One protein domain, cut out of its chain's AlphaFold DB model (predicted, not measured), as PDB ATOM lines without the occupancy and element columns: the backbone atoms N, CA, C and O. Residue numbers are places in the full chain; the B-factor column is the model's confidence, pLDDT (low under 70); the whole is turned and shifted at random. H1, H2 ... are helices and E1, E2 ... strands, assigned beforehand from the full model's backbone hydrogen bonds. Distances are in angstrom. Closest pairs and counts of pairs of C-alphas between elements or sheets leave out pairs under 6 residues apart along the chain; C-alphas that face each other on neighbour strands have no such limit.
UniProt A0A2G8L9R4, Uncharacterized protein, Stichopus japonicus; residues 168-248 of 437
ATOM      1  N   MET A 168     114.878  11.810-270.658       59.50
ATOM      2  CA  MET A 168     115.275  10.603-271.390       59.50
ATOM      3  C   MET A 168     116.758  10.254-271.186       59.50
ATOM      4  O   MET A 168     117.106   9.079-271.058       59.50
ATOM      5  N   GLU A 169     117.634  11.259-271.103       82.50
ATOM      6  CA  GLU A 169     119.068  11.059-270.852       82.50
ATOM      7  C   GLU A 169     119.359  10.520-269.440       82.50
ATOM      8  O   GLU A 169     120.195   9.627-269.278       82.50
ATOM      9  N   LEU A 170     118.652  11.011-268.416       84.06
ATOM     10  CA  LEU A 170     118.822  10.545-267.033       84.06
ATOM     11  C   LEU A 170     118.345   9.100-266.850       84.06
ATOM     12  O   LEU A 170     119.008   8.296-266.188       84.06
ATOM     13  N   GLU A 171     117.233   8.743-267.487       87.50
ATOM     14  CA  GLU A 171     116.682   7.394-267.413       87.50
ATOM     15  C   GLU A 171     117.567   6.381-268.161       87.50
ATOM     16  O   GLU A 171     117.846   5.294-267.645       87.50
ATOM     17  N   ALA A 172     118.130   6.774-269.308       91.75
ATOM     18  CA  ALA A 172     119.154   5.997-270.000       91.75
ATOM     19  C   ALA A 172     120.416   5.817-269.136       91.75
ATOM     20  O   ALA A 172     120.934   4.704-269.014       91.75
ATOM     21  N   LEU A 173     120.882   6.878-268.465       91.88
ATOM     22  CA  LEU A 173     122.030   6.814-267.558       91.88
ATOM     23  C   LEU A 173     121.781   5.856-266.386       91.88
ATOM     24  O   LEU A 173     122.662   5.074-266.025       91.88
ATOM     25  N   LYS A 174     120.570   5.857-265.816       93.25
ATOM     26  CA  LYS A 174     120.159   4.915-264.765       93.25
ATOM     27  C   LYS A 174     120.329   3.466-265.215       93.25
ATOM     28  O   LYS A 174     120.887   2.660-264.469       93.25
ATOM     29  N   ILE A 175     119.868   3.151-266.425       93.81
ATOM     30  CA  ILE A 175     119.960   1.813-267.019       93.81
ATOM     31  C   ILE A 175     121.427   1.443-267.263       93.81
ATOM     32  O   ILE A 175     121.854   0.349-266.893       93.81
ATOM     33  N   LEU A 176     122.227   2.364-267.812       95.38
ATOM     34  CA  LEU A 176     123.660   2.150-268.038       95.38
ATOM     35  C   LEU A 176     124.411   1.870-266.731       95.38
ATOM     36  O   LEU A 176     125.191   0.920-266.669       95.38
ATOM     37  N   ILE A 177     124.140   2.641-265.673       95.69
ATOM     38  CA  ILE A 177     124.730   2.421-264.346       95.69
ATOM     39  C   ILE A 177     124.300   1.061-263.801       95.69
ATOM     40  O   ILE A 177     125.142   0.312-263.321       95.69
ATOM     41  N   GLN A 178     123.016   0.702-263.885       93.44
ATOM     42  CA  GLN A 178     122.517  -0.582-263.382       93.44
ATOM     43  C   GLN A 178     123.100  -1.785-264.132       93.44
ATOM     44  O   GLN A 178     123.373  -2.812-263.505       93.44
ATOM     45  N   ASN A 179     123.360  -1.642-265.430       95.50
ATOM     46  CA  ASN A 179     123.941  -2.688-266.271       95.50
ATOM     47  C   ASN A 179     125.474  -2.754-266.203       95.50
ATOM     48  O   ASN A 179     126.056  -3.749-266.639       95.50
ATOM     49  N   ALA A 180     126.139  -1.750-265.624       96.31
ATOM     50  CA  ALA A 180     127.587  -1.752-265.460       96.31
ATOM     51  C   ALA A 180     128.060  -2.971-264.647       96.31
ATOM     52  O   ALA A 180     127.451  -3.355-263.635       96.31
ATOM     53  N   LYS A 181     129.150  -3.589-265.117       95.94
ATOM     54  CA  LYS A 181     129.742  -4.797-264.525       95.94
ATOM     55  C   LYS A 181     131.042  -4.543-263.755       95.94
ATOM     56  O   LYS A 181     131.444  -5.426-263.014       95.94
ATOM     57  N   SER A 182     131.636  -3.357-263.867       97.06
ATOM     58  CA  SER A 182     132.831  -2.957-263.116       97.06
ATOM     59  C   SER A 182     132.608  -1.643-262.368       97.06
ATOM     60  O   SER A 182     131.753  -0.839-262.757       97.06
ATOM     61  N   ILE A 183     133.364  -1.430-261.290       95.44
ATOM     62  CA  ILE A 183     133.333  -0.186-260.506       95.44
ATOM     63  C   ILE A 183     133.797   0.989-261.356       95.44
ATOM     64  O   ILE A 183     133.094   1.993-261.398       95.44
ATOM     65  N   ASP A 184     134.900   0.834-262.090       95.31
ATOM     66  CA  ASP A 184     135.454   1.889-262.945       95.31
ATOM     67  C   ASP A 184     134.403   2.403-263.930       95.31
ATOM     68  O   ASP A 184     134.188   3.605-264.059       95.31
ATOM     69  N   ARG A 185     133.623   1.490-264.528       96.25
ATOM     70  CA  ARG A 185     132.544   1.880-265.437       96.25
ATOM     71  C   ARG A 185     131.433   2.660-264.734       96.25
ATOM     72  O   ARG A 185     130.866   3.569-265.334       96.25
ATOM     73  N   VAL A 186     131.092   2.306-263.494       95.62
ATOM     74  CA  VAL A 186     130.118   3.068-262.691       95.62
ATOM     75  C   VAL A 186     130.676   4.451-262.363       95.62
ATOM     76  O   VAL A 186     129.949   5.434-262.502       95.62
ATOM     77  N   CYS A 187     131.946   4.533-261.968       95.38
ATOM     78  CA  CYS A 187     132.633   5.783-261.664       95.38
ATOM     79  C   CYS A 187     132.683   6.718-262.873       95.38
ATOM     80  O   CYS A 187     132.315   7.881-262.733       95.38
ATOM     81  N   ASP A 188     133.017   6.211-264.058       94.50
ATOM     82  CA  ASP A 188     133.042   6.997-265.294       94.50
ATOM     83  C   ASP A 188     131.654   7.536-265.660       94.50
ATOM     84  O   ASP A 188     131.487   8.722-265.949       94.50
ATOM     85  N   LEU A 189     130.635   6.667-265.629       94.50
ATOM     86  CA  LEU A 189     129.263   7.036-265.987       94.50
ATOM     87  C   LEU A 189     128.678   8.070-265.018       94.50
ATOM     88  O   LEU A 189     128.000   9.001-265.443       94.50
ATOM     89  N   ALA A 190     128.928   7.901-263.719       93.06
ATOM     90  CA  ALA A 190     128.361   8.736-262.665       93.06
ATOM     91  C   ALA A 190     129.282   9.883-262.211       93.06
ATOM     92  O   ALA A 190     128.901  10.624-261.302       93.06
ATOM     93  N   ARG A 191     130.465  10.031-262.831       93.38
ATOM     94  CA  ARG A 191     131.527  10.982-262.455       93.38
ATOM     95  C   ARG A 191     131.856  10.907-260.964       93.38
ATOM     96  O   ARG A 191     131.673  11.871-260.218       93.38
ATOM     97  N   LEU A 192     132.241   9.714-260.518       95.06
ATOM     98  CA  LEU A 192     132.660   9.471-259.142       95.06
ATOM     99  C   LEU A 192     134.182   9.397-259.056       95.06
ATOM    100  O   LEU A 192     134.814   8.674-259.822       95.06
ATOM    101  N   THR A 193     134.748  10.046-258.048       94.38
ATOM    102  CA  THR A 193     136.163   9.965-257.688       94.38
ATOM    103  C   THR A 193     136.337   9.207-256.374       94.38
ATOM    104  O   THR A 193     135.595   9.410-255.412       94.38
ATOM    105  N   MET A 194     137.301   8.286-256.320       92.50
ATOM    106  CA  MET A 194     137.608   7.546-255.093       92.50
ATOM    107  C   MET A 194     138.486   8.404-254.176       92.50
ATOM    108  O   MET A 194     139.571   8.831-254.566       92.50
ATOM    109  N   SER A 195     138.027   8.649-252.951       90.62
ATOM    110  CA  SER A 195     138.804   9.349-251.927       90.62
ATOM    111  C   SER A 195     139.678   8.351-251.178       90.62
ATOM    112  O   SER A 195     139.157   7.516-250.439       90.62
ATOM    113  N   ALA A 196     141.000   8.464-251.323       85.81
ATOM    114  CA  ALA A 196     141.956   7.585-250.645       85.81
ATOM    115  C   ALA A 196     141.908   7.696-249.109       85.81
ATOM    116  O   ALA A 196     142.287   6.760-248.420       85.81
ATOM    117  N   SER A 197     141.439   8.826-248.570       85.88
ATOM    118  CA  SER A 197     141.385   9.068-247.123       85.88
ATOM    119  C   SER A 197     140.268   8.308-246.402       85.88
ATOM    120  O   SER A 197     140.431   7.952-245.240       85.88
ATOM    121  N   ASP A 198     139.140   8.076-247.081       86.19
ATOM    122  CA  ASP A 198     137.890   7.633-246.441       86.19
ATOM    123  C   ASP A 198     137.338   6.343-247.066       86.19
ATOM    124  O   ASP A 198     136.216   5.946-246.748       86.19
ATOM    125  N   GLU A 199     138.081   5.752-248.012       88.94
ATOM    126  CA  GLU A 199     137.691   4.559-248.779       88.94
ATOM    127  C   GLU A 199     136.267   4.668-249.360       88.94
ATOM    128  O   GLU A 199     135.457   3.739-249.332       88.94
ATOM    129  N   ALA A 200     135.929   5.856-249.867       92.94
ATOM    130  CA  ALA A 200     134.594   6.171-250.357       92.94
ATOM    131  C   ALA A 200     134.633   6.842-251.729       92.94
ATOM    132  O   ALA A 200     135.517   7.644-252.036       92.94
ATOM    133  N   PHE A 201     133.619   6.553-252.536       94.44
ATOM    134  CA  PHE A 201     133.408   7.167-253.840       94.44
ATOM    135  C   PHE A 201     132.598   8.446-253.671       94.44
ATOM    136  O   PHE A 201     131.529   8.435-253.061       94.44
ATOM    137  N   ARG A 202     133.092   9.557-254.204       94.44
ATOM    138  CA  ARG A 202     132.464  10.870-254.106       94.44
ATOM    139  C   ARG A 202     132.004  11.307-255.485       94.44
ATOM    140  O   ARG A 202     132.773  11.277-256.433       94.44
ATOM    141  N   CYS A 203     130.748  11.710-255.597       93.94
ATOM    142  CA  CYS A 203     130.236  12.326-256.812       93.94
ATOM    143  C   CYS A 203     130.906  13.673-257.012       93.94
ATOM    144  O   CYS A 203     130.786  14.536-256.141       93.94
ATOM    145  N   ASP A 204     131.553  13.864-258.161       91.00
ATOM    146  CA  ASP A 204     132.299  15.080-258.446       91.00
ATOM    147  C   ASP A 204     131.408  16.288-258.231       91.00
ATOM    148  O   ASP A 204     131.802  17.167-257.482       91.00
ATOM    149  N   ALA A 205     130.183  16.282-258.769       89.38
ATOM    150  CA  ALA A 205     129.237  17.394-258.681       89.38
ATOM    151  C   ALA A 205     128.760  17.724-257.251       89.38
ATOM    152  O   ALA A 205     128.367  18.858-256.983       89.38
ATOM    153  N   CYS A 206     128.791  16.763-256.323       89.94
ATOM    154  CA  CYS A 206     128.255  16.929-254.966       89.94
ATOM    155  C   CYS A 206     129.331  16.964-253.873       89.94
ATOM    156  O   CYS A 206     129.032  17.351-252.748       89.94
ATOM    157  N   SER A 207     130.576  16.613-254.194       80.75
ATOM    158  CA  SER A 207     131.675  16.460-253.233       80.75
ATOM    159  C   SER A 207     132.132  17.755-252.555       80.75
ATOM    160  O   SER A 207     132.860  17.689-251.570       80.75
ATOM    161  N   SER A 208     131.703  18.921-253.050       70.31
ATOM    162  CA  SER A 208     132.020  20.233-252.470       70.31
ATOM    163  C   SER A 208     131.153  20.598-251.261       70.31
ATOM    164  O   SER A 208     131.394  21.616-250.619       70.31
ATOM    165  N   CYS A 209     130.125  19.805-250.956       58.34
ATOM    166  CA  CYS A 209     129.265  20.036-249.805       58.34
ATOM    167  C   CYS A 209     129.905  19.423-248.549       58.34
ATOM    168  O   CYS A 209     130.360  18.284-248.575       58.34
ATOM    169  N   VAL A 210     129.894  20.159-247.433       65.75
ATOM    170  CA  VAL A 210     130.268  19.640-246.097       65.75
ATOM    171  C   VAL A 210     129.391  18.436-245.705       65.75
ATOM    172  O   VAL A 210     129.788  17.583-244.914       65.75
ATOM    173  N   ASP A 211     128.211  18.333-246.312       67.12
ATOM    174  CA  ASP A 211     127.293  17.219-246.143       67.12
ATOM    175  C   ASP A 211     127.803  15.934-246.815       67.12
ATOM    176  O   ASP A 211     128.276  15.943-247.948       67.12
ATOM    177  N   MET A 212     127.548  14.783-246.187       78.88
ATOM    178  CA  MET A 212     127.817  13.429-246.716       78.88
ATOM    179  C   MET A 212     127.006  13.062-247.987       78.88
ATOM    180  O   MET A 212     126.890  11.891-248.354       78.88
ATOM    181  N   ARG A 213     126.396  14.040-248.669       83.00
ATOM    182  CA  ARG A 213     125.600  13.835-249.884       83.00
ATOM    183  C   ARG A 213     126.523  13.514-251.058       83.00
ATOM    184  O   ARG A 213     127.484  14.223-251.324       83.00
ATOM    185  N   GLY A 214     126.196  12.452-251.793       88.38
ATOM    186  CA  GLY A 214     127.015  11.994-252.921       88.38
ATOM    187  C   GLY A 214     128.281  11.243-252.506       88.38
ATOM    188  O   GLY A 214     129.150  11.045-253.347       88.38
ATOM    189  N   VAL A 215     128.386  10.822-251.240       92.94
ATOM    190  CA  VAL A 215     129.411   9.883-250.767       92.94
ATOM    191  C   VAL A 215     128.820   8.475-250.759       92.94
ATOM    192  O   VAL A 215     127.782   8.223-250.146       92.94
ATOM    193  N   PHE A 216     129.487   7.542-251.427       94.50
ATOM    194  CA  PHE A 216     129.079   6.149-251.540       94.50
ATOM    195  C   PHE A 216     130.182   5.259-250.992       94.50
ATOM    196  O   PHE A 216     131.303   5.257-251.495       94.50
ATOM    197  N   ARG A 217     129.852   4.478-249.966       93.94
ATOM    198  CA  ARG A 217     130.757   3.465-249.426       93.94
ATOM    199  C   ARG A 217     130.529   2.151-250.151       93.94
ATOM    200  O   ARG A 217     129.387   1.708-250.290       93.94
ATOM    201  N   TYR A 218     131.617   1.551-250.605       94.62
ATOM    202  CA  TYR A 218     131.630   0.225-251.192       94.62
ATOM    203  C   TYR A 218     132.914  -0.473-250.760       94.62
ATOM    204  O   TYR A 218     133.993   0.097-250.876       94.62
ATOM    205  N   ASP A 219     132.771  -1.691-250.251       93.38
ATOM    206  CA  ASP A 219     133.899  -2.511-249.840       93.38
ATOM    207  C   ASP A 219     134.587  -3.095-251.080       93.38
ATOM    208  O   ASP A 219     134.073  -4.014-251.722       93.38
ATOM    209  N   VAL A 220     135.748  -2.532-251.418       90.75
ATOM    210  CA  VAL A 220     136.545  -2.900-252.597       90.75
ATOM    211  C   VAL A 220     137.042  -4.350-252.512       90.75
ATOM    212  O   VAL A 220     137.292  -4.972-253.545       90.75
ATOM    213  N   THR A 221     137.110  -4.940-251.311       92.62
ATOM    214  CA  THR A 221     137.515  -6.345-251.132       92.62
ATOM    215  C   THR A 221     136.515  -7.335-251.736       92.62
ATOM    216  O   THR A 221     136.885  -8.461-252.065       92.62
ATOM    217  N   LEU A 222     135.268  -6.908-251.975       91.81
ATOM    218  CA  LEU A 222     134.239  -7.703-252.652       91.81
ATOM    219  C   LEU A 222     134.486  -7.866-254.165       91.81
ATOM    220  O   LEU A 222     133.755  -8.617-254.815       91.81
ATOM    221  N   GLY A 223     135.491  -7.179-254.718       91.88
ATOM    222  CA  GLY A 223     135.890  -7.229-256.125       91.88
ATOM    223  C   GLY A 223     135.547  -5.953-256.895       91.88
ATOM    224  O   GLY A 223     134.660  -5.194-256.517       91.88
ATOM    225  N   THR A 224     136.252  -5.708-258.000       93.44
ATOM    226  CA  THR A 224     136.101  -4.482-258.808       93.44
ATOM    227  C   THR A 224     135.552  -4.719-260.212       93.44
ATOM    228  O   THR A 224     134.985  -3.797-260.805       93.44
ATOM    229  N   ASP A 225     135.646  -5.949-260.721       95.00
ATOM    230  CA  ASP A 225     135.109  -6.358-262.018       95.00
ATOM    231  C   ASP A 225     134.335  -7.682-261.917       95.00
ATOM    232  O   ASP A 225     134.816  -8.684-261.385       95.00
ATOM    233  N   PHE A 226     133.115  -7.669-262.451       95.25
ATOM    234  CA  PHE A 226     132.163  -8.775-262.470       95.25
ATOM    235  C   PHE A 226     131.677  -9.074-263.898       95.25
ATOM    236  O   PHE A 226     130.538  -9.499-264.107       95.25
ATOM    237  N   THR A 227     132.506  -8.816-264.915       92.81
ATOM    238  CA  THR A 227     132.209  -9.110-266.330       92.81
ATOM    239  C   THR A 227     131.774 -10.560-266.563       92.81
ATOM    240  O   THR A 227     130.746 -10.786-267.218       92.81
ATOM    241  N   ASN A 228     132.501 -11.501-265.951       93.50
ATOM    242  CA  ASN A 228     132.353 -12.954-266.109       93.50
ATOM    243  C   ASN A 228     131.786 -13.672-264.871       93.50
ATOM    244  O   ASN A 228     131.799 -14.899-264.811       93.50
ATOM    245  N   SER A 229     131.316 -12.936-263.863       92.56
ATOM    246  CA  SER A 229     130.867 -13.506-262.592       92.56
ATOM    247  C   SER A 229     129.538 -12.912-262.134       92.56
ATOM    248  O   SER A 229     129.066 -11.880-262.621       92.56
ATOM    249  N   ASN A 230     128.895 -13.589-261.183       93.12
ATOM    250  CA  ASN A 230     127.687 -13.066-260.563       93.12
ATOM    251  C   ASN A 230     128.029 -11.855-259.691       93.12
ATOM    252  O   ASN A 230     128.867 -11.928-258.799       93.12
ATOM    253  N   GLN A 231     127.325 -10.748-259.920       94.19
ATOM    254  CA  GLN A 231     127.534  -9.515-259.164       94.19
ATOM    255  C   GLN A 231     127.107  -9.680-257.698       94.19
ATOM    256  O   GLN A 231     125.932 -10.010-257.468       94.19
ATOM    257  N   PRO A 232     127.984  -9.385-256.720       96.06
ATOM    258  CA  PRO A 232     127.664  -9.484-255.306       96.06
ATOM    259  C   PRO A 232     126.611  -8.449-254.905       96.06
ATOM    260  O   PRO A 232     126.478  -7.380-255.514       96.06
ATOM    261  N   GLN A 233     125.871  -8.743-253.835       95.94
ATOM    262  CA  GLN A 233     124.789  -7.874-253.363       95.94
ATOM    263  C   GLN A 233     125.285  -6.464-253.007       95.94
ATOM    264  O   GLN A 233     124.609  -5.483-253.315       95.94
ATOM    265  N   GLY A 234     126.488  -6.351-252.431       95.50
ATOM    266  CA  GLY A 234     127.120  -5.064-252.128       95.50
ATOM    267  C   GLY A 234     127.276  -4.179-253.368       95.50
ATOM    268  O   GLY A 234     126.919  -3.003-253.336       95.50
ATOM    269  N   PHE A 235     127.699  -4.759-254.497       96.56
ATOM    270  CA  PHE A 235     127.883  -4.021-255.749       96.56
ATOM    271  C   PHE A 235     126.540  -3.617-256.371       96.56
ATOM    272  O   PHE A 235     126.371  -2.491-256.837       96.56
ATOM    273  N   ARG A 236     125.530  -4.496-256.313       96.06
ATOM    274  CA  ARG A 236     124.161  -4.170-256.758       96.06
ATOM    275  C   ARG A 236     123.564  -3.006-255.959       96.06
ATOM    276  O   ARG A 236     122.970  -2.102-256.548       96.06
ATOM    277  N   ASN A 237     123.756  -3.001-254.638       96.12
ATOM    278  CA  ASN A 237     123.303  -1.924-253.756       96.12
ATOM    279  C   ASN A 237     124.037  -0.607-254.045       96.12
ATOM    280  O   ASN A 237     123.393   0.438-254.142       96.12
ATOM    281  N   PHE A 238     125.356  -0.663-254.245       96.19
ATOM    282  CA  PHE A 238     126.163   0.488-254.649       96.19
ATOM    283  C   PHE A 238     125.623   1.126-255.935       96.19
ATOM    284  O   PHE A 238     125.248   2.298-255.922       96.19
ATOM    285  N   LYS A 239     125.444   0.338-257.003       97.12
ATOM    286  CA  LYS A 239     124.865   0.815-258.272       97.12
ATOM    287  C   LYS A 239     123.486   1.438-258.094       97.12
ATOM    288  O   LYS A 239     123.217   2.503-258.644       97.12
ATOM    289  N   LYS A 240     122.611   0.803-257.307       96.31
ATOM    290  CA  LYS A 240     121.265   1.321-257.020       96.31
ATOM    291  C   LYS A 240     121.320   2.682-256.320       96.31
ATOM    292  O   LYS A 240     120.556   3.575-256.683       96.31
ATOM    293  N   ASN A 241     122.221   2.848-255.353       95.69
ATOM    294  CA  ASN A 241     122.389   4.099-254.614       95.69
ATOM    295  C   ASN A 241     122.968   5.210-255.497       95.69
ATOM    296  O   ASN A 241     122.435   6.318-255.491       95.69
ATOM    297  N   VAL A 242     123.992   4.898-256.296       95.94
ATOM    298  CA  VAL A 242     124.579   5.832-257.269       95.94
ATOM    299  C   VAL A 242     123.523   6.271-258.283       95.94
ATOM    300  O   VAL A 242     123.292   7.465-258.453       95.94
ATOM    301  N   ALA A 243     122.803   5.326-258.889       95.56
ATOM    302  CA  ALA A 243     121.758   5.626-259.862       95.56
ATOM    303  C   ALA A 243     120.630   6.483-259.258       95.56
ATOM    304  O   ALA A 243     120.175   7.438-259.886       95.56
ATOM    305  N   LYS A 244     120.206   6.192-258.018       94.56
ATOM    306  CA  LYS A 244     119.213   7.006-257.298       94.56
ATOM    307  C   LYS A 244     119.722   8.427-257.057       94.56
ATOM    308  O   LYS A 244     118.965   9.372-257.239       94.56
ATOM    309  N   HIS A 245     120.986   8.583-256.667       93.88
ATOM    310  CA  HIS A 245     121.581   9.893-256.414       93.88
ATOM    311  C   HIS A 245     121.593  10.796-257.649       93.88
ATOM    312  O   HIS A 245     121.239  11.966-257.519       93.88
ATOM    313  N   GLN A 246     121.918  10.254-258.828       93.25
ATOM    314  CA  GLN A 246     121.931  11.008-260.094       93.25
ATOM    315  C   GLN A 246     120.570  11.663-260.414       93.25
ATOM    316  O   GLN A 246     120.510  12.645-261.140       93.25
ATOM    317  N   HIS A 247     119.478  11.155-259.829       91.62
ATOM    318  CA  HIS A 247     118.116  11.668-260.013       91.62
ATOM    319  C   HIS A 247     117.636  12.559-258.860       91.62
ATOM    320  O   HIS A 247     116.494  13.009-258.857       91.62
ATOM    321  N   THR A 248     118.464  12.791-257.838       91.62
ATOM    322  CA  THR A 248     118.069  13.665-256.728       91.62
ATOM    323  C   THR A 248     118.084  15.124-257.170       91.62
ATOM    324  O   THR A 248     119.033  15.567-257.813       91.62
TER     325      THR A 248
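What this domain is: This is residues 168 to 248 of the 437 residues of an uncharacterized protein of Stichopus japonicus (UniProt A0A2G8L9R4). Three helices lie nearly aligned in a triangle, H1 on the side away from a small sheet of three strands, H2 and H3 packed on one face of that sheet. Two long loops, residues 204 to 214 and residues 218 to 232, reach toward opposite ends of the longest axis. The printed part has 81 residues with three named helices and three named strands, in the order H1 H2 E1 E2 E3 H3; the sheet has the order E1, E2, E3, all antiparallel, and the class is mixed, helices and strands. The whole is compact, with a radius of gyration of the C-alphas of 12.2 A, and flat, spanning 38 by 35 by 18 A.

How they stand to each other: H1, residues 168 to 179, and H2, residues 183 to 190, form a helical hairpin: they touch, opposite ways at a shallow tilt of 7 degrees. H1 touches H2 with residues 173 to 177 alone, and the closest C-alphas of the two are those of Ile 177 and Val 186, 5.7 A apart. The strands E1, residues 192 to 195, E2, residues 200 to 203, and E3, residues 215 to 217, form a meander, each strand the antiparallel neighbour of the one before. In the hairpin of E1 and E2, N 193 and O 202 are 2.8 A apart, within hydrogen-bond range. In the hairpin of E2 and E3, N 216 and O 201 are 2.8 A apart, also within range. H3, residues 233 to 246, touches H1, opposite ways at a shallow tilt of 13 degrees; their closest C-alphas, of Lys 174 and Ala 243, are 5.2 A apart. H3 also touches H2, the same way at a shallow tilt of 14 degrees, the closest C-alphas being those of Ala 190 and Val 242, 7.2 A apart. H2 and H3 are on the same face of the sheet, two layers with helices on one face. H2 has a height over the sheet of 7.4 A and only just lies over E1, with 3 of its C-alphas. H3 has a height over the sheet of 9.7 A, lies over E2 and E3, and runs along the strands, at 1 degrees to E3 on the local plane. H1 is not on the sheet and is apart from E1, E2 and E3. In H1, H2 and H3 every O i to N i+4 pair is within hydrogen-bond range.

Where its parts are: H1 begins at C-alpha 168, (115.275, 10.603, -271.390), and measures 16.7 A from first to last C-alpha. H2 measures 10.4 A, E1 9.5 A, E2 9.9 A and E3 6.7 A. E1 begins at C-alpha 192, (132.660, 9.471, -259.142). H3, the longest helix, measures 20.2 A and ends at C-alpha 246, (121.931, 11.008, -260.094).

The domain as a whole: The two C-alphas farthest apart, those of Val 210 and Asn 228, are 38.3 A apart. The printed part has no cut. The links E2 to E3, with 11 residues, and E3 to H3, with 15, are long; the other three are tight. The mean pLDDT of the printed part is 91.0, and residue 168 and residues 209 to 211 are under 70.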